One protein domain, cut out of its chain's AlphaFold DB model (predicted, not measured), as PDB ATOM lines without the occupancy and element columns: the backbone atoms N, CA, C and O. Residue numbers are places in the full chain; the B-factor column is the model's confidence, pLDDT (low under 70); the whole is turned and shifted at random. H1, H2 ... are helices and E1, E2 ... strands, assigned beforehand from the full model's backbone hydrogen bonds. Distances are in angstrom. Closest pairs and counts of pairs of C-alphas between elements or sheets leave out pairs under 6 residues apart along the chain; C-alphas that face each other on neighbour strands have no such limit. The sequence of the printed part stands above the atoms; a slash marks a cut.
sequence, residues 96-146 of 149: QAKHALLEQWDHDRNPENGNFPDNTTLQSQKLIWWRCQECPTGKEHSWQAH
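What this domain is: This is residues 96 to 146 of the 149 residues of the protein "DUF4379 domain-containing protein" of Trebouxia sp. A1-2 (UniProt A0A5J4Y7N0). With little regular structure, this is a small two-stranded hairpin, E1 and E2, beside a mostly looped stretch with two short helices, H1 and H2. The hairpin's loop, residues 132 to 141, reaches one end of the longest axis. The printed part has 51 residues, in order H1, H2, E1, E2, antiparallel sheet, mixed class, 17 in named elements; compact, radius of gyration of the C-alphas 11.2 A, spans 33 by 22 by 16 A.

How they stand to each other: H1, residues 100 to 104, and E1, residues 128 to 131, have closest C-alphas Gln 104 and Arg 131, 4.9 A. H2, residues 110 to 113, is apart from H1. Antiparallel E1 and E2, residues 142 to 145, form a hairpin at 146 degrees; N 130 and O 143 are 2.8 A apart, within hydrogen-bond range. H1 has 0 of 1 O i to N i+4 pairs within range and 2 of 2 O i to N i+3; H2 is too short for the former.

Where its parts are: From first to last C-alpha, H1 is 7.9 A, from C-alpha 100 at (38.327, 0.134, -45.563); H2 5.5 A; E1 10.1 A; E2 9.9 A, to C-alpha 145 at (36.495, 3.478, -30.597).

The domain as a whole: The farthest C-alphas, Gln 96 and Thr 137, are 33.0 A apart. The printed part has no cut. H2 to E1 is a long link. Residues 135 to 140 have pLDDT under 70.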
ATOM      1  N   GLN A  96      27.186  -0.338 -46.710       89.50
ATOM      2  CA  GLN A  96      26.823   0.454 -47.893       89.50
ATOM      3  C   GLN A  96      28.021   1.197 -48.487       89.50
ATOM      4  O   GLN A  96      28.140   1.301 -49.704       89.50
ATOM      5  N   ALA A  97      28.900   1.717 -47.631       88.44
ATOM      6  CA  ALA A  97      30.081   2.459 -48.047       88.44
ATOM      7  C   ALA A  97      31.261   1.558 -48.452       88.44
ATOM      8  O   ALA A  97      32.229   2.085 -48.992       88.44
ATOM      9  N   LYS A  98      31.208   0.243 -48.170       86.81
ATOM     10  CA  LYS A  98      32.345  -0.694 -48.305       86.81
ATOM     11  C   LYS A  98      33.644  -0.093 -47.755       86.81
ATOM     12  O   LYS A  98      34.669  -0.042 -48.428       86.81
ATOM     13  N   HIS A  99      33.560   0.448 -46.543       88.31
ATOM     14  CA  HIS A  99      34.636   1.249 -45.968       88.31
ATOM     15  C   HIS A  99      35.854   0.381 -45.608       88.31
ATOM     16  O   HIS A  99      35.674  -0.693 -45.044       88.31
ATOM     17  N   ALA A 100      37.079   0.873 -45.837       88.31
ATOM     18  CA  ALA A 100      38.327   0.134 -45.563       88.31
ATOM     19  C   ALA A 100      38.455  -0.337 -44.099       88.31
ATOM     20  O   ALA A 100      38.970  -1.409 -43.812       88.31
ATOM     21  N   LEU A 101      37.893   0.432 -43.162       87.62
ATOM     22  CA  LEU A 101      37.830   0.063 -41.741       87.62
ATOM     23  C   LEU A 101      37.088  -1.260 -41.464       87.62
ATOM     24  O   LEU A 101      37.253  -1.812 -40.380       87.62
ATOM     25  N   LEU A 102      36.296  -1.791 -42.406       88.31
ATOM     26  CA  LEU A 102      35.699  -3.125 -42.275       88.31
ATOM     27  C   LEU A 102      36.751  -4.231 -42.124       88.31
ATOM     28  O   LEU A 102      36.481  -5.223 -41.460       88.31
ATOM     29  N   GLU A 103      37.958  -4.046 -42.660       87.31
ATOM     30  CA  GLU A 103      39.074  -4.992 -42.499       87.31
ATOM     31  C   GLU A 103      39.574  -5.068 -41.047       87.31
ATOM     32  O   GLU A 103      40.090  -6.091 -40.590       87.31
ATOM     33  N   GLN A 104      39.397  -3.976 -40.305       89.56
ATOM     34  CA  GLN A 104      39.744  -3.859 -38.891       89.56
ATOM     35  C   GLN A 104      38.527  -4.093 -37.987       89.56
ATOM     36  O   GLN A 104      38.621  -3.886 -36.781       89.56
ATOM     37  N   TRP A 105      37.377  -4.501 -38.525       89.38
ATOM     38  CA  TRP A 105      36.180  -4.748 -37.727       89.38
ATOM     39  C   TRP A 105      36.293  -6.069 -36.957       89.38
ATOM     40  O   TRP A 105      36.621  -7.114 -37.519       89.38
ATOM     41  N   ASP A 106      35.983  -6.047 -35.662       89.94
ATOM     42  CA  ASP A 106      35.910  -7.261 -34.848       89.94
ATOM     43  C   ASP A 106      34.530  -7.928 -35.016       89.94
ATOM     44  O   ASP A 106      33.516  -7.426 -34.526       89.94
ATOM     45  N   HIS A 107      34.463  -9.032 -35.761       86.75
ATOM     46  CA  HIS A 107      33.211  -9.749 -36.030       86.75
ATOM     47  C   HIS A 107      32.733 -10.628 -34.871       86.75
ATOM     48  O   HIS A 107      31.575 -11.039 -34.888       86.75
ATOM     49  N   ASP A 108      33.570 -10.857 -33.860       87.12
ATOM     50  CA  ASP A 108      33.263 -11.756 -32.750       87.12
ATOM     51  C   ASP A 108      32.655 -10.984 -31.572       87.12
ATOM     52  O   ASP A 108      31.676 -11.424 -30.972       87.12
ATOM     53  N   ARG A 109      33.172  -9.782 -31.275       87.12
ATOM     54  CA  ARG A 109      32.715  -8.958 -30.136       87.12
ATOM     55  C   ARG A 109      31.607  -7.969 -30.471       87.12
ATOM     56  O   ARG A 109      30.784  -7.634 -29.624       87.12
ATOM     57  N   ASN A 110      31.577  -7.443 -31.693       87.50
ATOM     58  CA  ASN A 110      30.576  -6.442 -32.074       87.50
ATOM     59  C   ASN A 110      29.116  -6.947 -32.085       87.50
ATOM     60  O   ASN A 110      28.235  -6.151 -31.731       87.50
ATOM     61  N   PRO A 111      28.817  -8.221 -32.416       88.06
ATOM     62  CA  PRO A 111      27.453  -8.741 -32.352       88.06
ATOM     63  C   PRO A 111      26.837  -8.705 -30.949       88.06
ATOM     64  O   PRO A 111      25.638  -8.458 -30.839       88.06
ATOM     65  N   GLU A 112      27.636  -8.865 -29.885       86.25
ATOM     66  CA  GLU A 112      27.169  -8.804 -28.488       86.25
ATOM     67  C   GLU A 112      26.520  -7.447 -28.163       86.25
ATOM     68  O   GLU A 112      25.510  -7.367 -27.466       86.25
ATOM     69  N   ASN A 113      27.026  -6.375 -28.781       82.75
ATOM     70  CA  ASN A 113      26.514  -5.014 -28.622       82.75
ATOM     71  C   ASN A 113      25.466  -4.633 -29.687       82.75
ATOM     72  O   ASN A 113      25.066  -3.469 -29.781       82.75
ATOM     73  N   GLY A 114      25.043  -5.578 -30.534       85.75
ATOM     74  CA  GLY A 114      24.156  -5.314 -31.670       85.75
ATOM     75  C   GLY A 114      24.785  -4.403 -32.734       85.75
ATOM     76  O   GLY A 114      24.073  -3.691 -33.457       85.75
ATOM     77  N   ASN A 115      26.118  -4.378 -32.810       89.25
ATOM     78  CA  ASN A 115      26.864  -3.608 -33.794       89.25
ATOM     79  C   ASN A 115      27.122  -4.474 -35.024       89.25
ATOM     80  O   ASN A 115      27.923  -5.403 -34.999       89.25
ATOM     81  N   PHE A 116      26.478  -4.110 -36.127       89.88
ATOM     82  CA  PHE A 116      26.681  -4.752 -37.420       89.88
ATOM     83  C   PHE A 116      27.096  -3.711 -38.460       89.88
ATOM     84  O   PHE A 116      26.607  -2.573 -38.386       89.88
ATOM     85  N   PRO A 117      27.923  -4.085 -39.451       88.00
ATOM     86  CA  PRO A 117      28.245  -3.238 -40.599       88.00
ATOM     87  C   PRO A 117      27.017  -2.630 -41.290       88.00
ATOM     88  O   PRO A 117      27.052  -1.474 -41.715       88.00
ATOM     89  N   ASP A 118      25.912  -3.378 -41.341       90.25
ATOM     90  CA  ASP A 118      24.655  -2.962 -41.976       90.25
ATOM     91  C   ASP A 118      23.824  -1.987 -41.137       90.25
ATOM     92  O   ASP A 118      23.018  -1.238 -41.681       90.25
ATOM     93  N   ASN A 119      24.016  -1.963 -39.817       88.19
ATOM     94  CA  ASN A 119      23.241  -1.134 -38.881       88.19
ATOM     95  C   ASN A 119      24.090  -0.037 -38.213       88.19
ATOM     96  O   ASN A 119      23.672   0.636 -37.263       88.19
ATOM     97  N   THR A 120      25.319   0.141 -38.682       88.50
ATOM     98  CA  THR A 120      26.249   1.127 -38.143       88.50
ATOM     99  C   THR A 120      26.591   2.117 -39.237       88.50
ATOM    100  O   THR A 120      27.145   1.748 -40.267       88.50
ATOM    101  N   THR A 121      26.246   3.385 -39.020       90.19
ATOM    102  CA  THR A 121      26.622   4.481 -39.917       90.19
ATOM    103  C   THR A 121      28.046   4.953 -39.646       90.19
ATOM    104  O   THR A 121      28.521   4.872 -38.513       90.19
ATOM    105  N   LEU A 122      28.709   5.507 -40.665       86.56
ATOM    106  CA  LEU A 122      30.060   6.078 -40.521       86.56
ATOM    107  C   LEU A 122      30.126   7.176 -39.441       86.56
ATOM    108  O   LEU A 122      31.134   7.344 -38.774       86.56
ATOM    109  N   GLN A 123      29.020   7.895 -39.226       85.94
ATOM    110  CA  GLN A 123      28.913   8.951 -38.212       85.94
ATOM    111  C   GLN A 123      28.289   8.467 -36.888       85.94
ATOM    112  O   GLN A 123      27.829   9.268 -36.068       85.94
ATOM    113  N   SER A 124      28.192   7.153 -36.691       86.56
ATOM    114  CA  SER A 124      27.617   6.581 -35.482       86.56
ATOM    115  C   SER A 124      28.442   6.962 -34.248       86.56
ATOM    116  O   SER A 124      29.665   7.035 -34.282       86.56
ATOM    117  N   GLN A 125      27.750   7.182 -33.132       86.38
ATOM    118  CA  GLN A 125      28.354   7.438 -31.819       86.38
ATOM    119  C   GLN A 125      28.465   6.150 -30.987       86.38
ATOM    120  O   GLN A 125      28.736   6.199 -29.791       86.38
ATOM    121  N   LYS A 126      28.205   4.990 -31.600       87.94
ATOM    122  CA  LYS A 126      28.362   3.684 -30.953       87.94
ATOM    123  C   LYS A 126      29.849   3.392 -30.730       87.94
ATOM    124  O   LYS A 126      30.687   3.841 -31.510       87.94
ATOM    125  N   LEU A 127      30.161   2.673 -29.657       89.81
ATOM    126  CA  LEU A 127      31.492   2.112 -29.427       89.81
ATOM    127  C   LEU A 127      31.578   0.781 -30.160       89.81
ATOM    128  O   LEU A 127      30.720  -0.082 -29.969       89.81
ATOM    129  N   ILE A 128      32.582   0.660 -31.020       91.31
ATOM    130  CA  ILE A 128      32.807  -0.494 -31.887       91.31
ATOM    131  C   ILE A 128      34.172  -1.062 -31.541       91.31
ATOM    132  O   ILE A 128      35.112  -0.303 -31.307       91.31
ATOM    133  N   TRP A 129      34.253  -2.384 -31.490       92.06
ATOM    134  CA  TRP A 129      35.499  -3.115 -31.348       92.06
ATOM    135  C   TRP A 129      36.239  -3.175 -32.683       92.06
ATOM    136  O   TRP A 129      35.679  -3.602 -33.698       92.06
ATOM    137  N   TRP A 130      37.499  -2.763 -32.653       89.81
ATOM    138  CA  TRP A 130      38.430  -2.797 -33.771       89.81
ATOM    139  C   TRP A 130      39.578  -3.757 -33.464       89.81
ATOM    140  O   TRP A 130      39.958  -3.913 -32.301       89.81
ATOM    141  N   ARG A 131      40.144  -4.365 -34.507       88.00
ATOM    142  CA  ARG A 131      41.317  -5.243 -34.461       88.00
ATOM    143  C   ARG A 131      42.452  -4.663 -35.302       88.00
ATOM    144  O   ARG A 131      42.259  -4.284 -36.455       88.00
ATOM    145  N   CYS A 132      43.648  -4.610 -34.726       85.88
ATOM    146  CA  CYS A 132      44.868  -4.193 -35.412       85.88
ATOM    147  C   CYS A 132      45.318  -5.293 -36.380       85.88
ATOM    148  O   CYS A 132      45.547  -6.418 -35.941       85.88
ATOM    149  N   GLN A 133      45.482  -4.966 -37.665       74.44
ATOM    150  CA  GLN A 133      46.011  -5.905 -38.666       74.44
ATOM    151  C   GLN A 133      47.537  -5.792 -38.847       74.44
ATOM    152  O   GLN A 133      48.186  -6.771 -39.190       74.44
ATOM    153  N   GLU A 134      48.138  -4.630 -38.561       72.00
ATOM    154  CA  GLU A 134      49.573  -4.378 -38.800       72.00
ATOM    155  C   GLU A 134      50.456  -4.514 -37.551       72.00
ATOM    156  O   GLU A 134      51.569  -3.994 -37.494       72.00
ATOM    157  N   CYS A 135      49.967  -5.180 -36.507       69.06
ATOM    158  CA  CYS A 135      50.690  -5.234 -35.243       69.06
ATOM    159  C   CYS A 135      51.965  -6.110 -35.376       69.06
ATOM    160  O   CYS A 135      51.843  -7.322 -35.556       69.06
ATOM    161  N   PRO A 136      53.193  -5.547 -35.250       66.06
ATOM    162  CA  PRO A 136      54.438  -6.225 -35.658       66.06
ATOM    163  C   PRO A 136      54.889  -7.392 -34.766       66.06
ATOM    164  O   PRO A 136      55.930  -7.994 -35.019       66.06
ATOM    165  N   THR A 137      54.177  -7.690 -33.677       62.31
ATOM    166  CA  THR A 137      54.686  -8.554 -32.601       62.31
ATOM    167  C   THR A 137      53.614  -9.463 -32.007       62.31
ATOM    168  O   THR A 137      53.365  -9.419 -30.809       62.31
ATOM    169  N   GLY A 138      52.968 -10.298 -32.830       63.53
ATOM    170  CA  GLY A 138      52.248 -11.509 -32.383       63.53
ATOM    171  C   GLY A 138      51.158 -11.331 -31.312       63.53
ATOM    172  O   GLY A 138      50.707 -12.314 -30.733       63.53
ATOM    173  N   LYS A 139      50.751 -10.094 -31.018       67.12
ATOM    174  CA  LYS A 139      49.727  -9.742 -30.040       67.12
ATOM    175  C   LYS A 139      48.561  -9.142 -30.792       67.12
ATOM    176  O   LYS A 139      48.693  -8.093 -31.422       67.12
ATOM    177  N   GLU A 140      47.419  -9.805 -30.700       69.62
ATOM    178  CA  GLU A 140      46.158  -9.276 -31.195       69.62
ATOM    179  C   GLU A 140      45.791  -8.042 -30.367       69.62
ATOM    180  O   GLU A 140      45.385  -8.135 -29.206       69.62
ATOM    181  N   HIS A 141      45.986  -6.858 -30.944       81.94
ATOM    182  CA  HIS A 141      45.564  -5.618 -30.311       81.94
ATOM    183  C   HIS A 141      44.127  -5.315 -30.733       81.94
ATOM    184  O   HIS A 141      43.846  -5.141 -31.920       81.94
ATOM    185  N   SER A 142      43.225  -5.262 -29.753       86.69
ATOM    186  CA  SER A 142      41.829  -4.872 -29.949       86.69
ATOM    187  C   SER A 142      41.488  -3.685 -29.058       86.69
ATOM    188  O   SER A 142      41.923  -3.621 -27.907       86.69
ATOM    189  N   TRP A 143      40.720  -2.735 -29.582       89.62
ATOM    190  CA  TRP A 143      40.303  -1.548 -28.836       89.62
ATOM    191  C   TRP A 143      38.881  -1.136 -29.207       89.62
ATOM    192  O   TRP A 143      38.366  -1.503 -30.261       89.62
ATOM    193  N   GLN A 144      38.243  -0.355 -28.337       91.06
ATOM    194  CA  GLN A 144      36.946   0.249 -28.620       91.06
ATOM    195  C   GLN A 144      37.124   1.703 -29.039       91.06
ATOM    196  O   GLN A 144      37.757   2.486 -28.332       91.06
ATOM    197  N   ALA A 145      36.531   2.086 -30.165       89.12
ATOM    198  CA  ALA A 145      36.495   3.478 -30.597       89.12
ATOM    199  C   ALA A 145      35.188   3.805 -31.319       89.12
ATOM    200  O   ALA A 145      34.490   2.921 -31.827       89.12
ATOM    201  N   HIS A 146      34.860   5.096 -31.364       88.38
ATOM    202  CA  HIS A 146      33.785   5.587 -32.213       88.38
ATOM    203  C   HIS A 146      34.232   5.564 -33.678       88.38
ATOM    204  O   HIS A 146      35.332   6.018 -33.964       88.38
TER     205      HIS A 146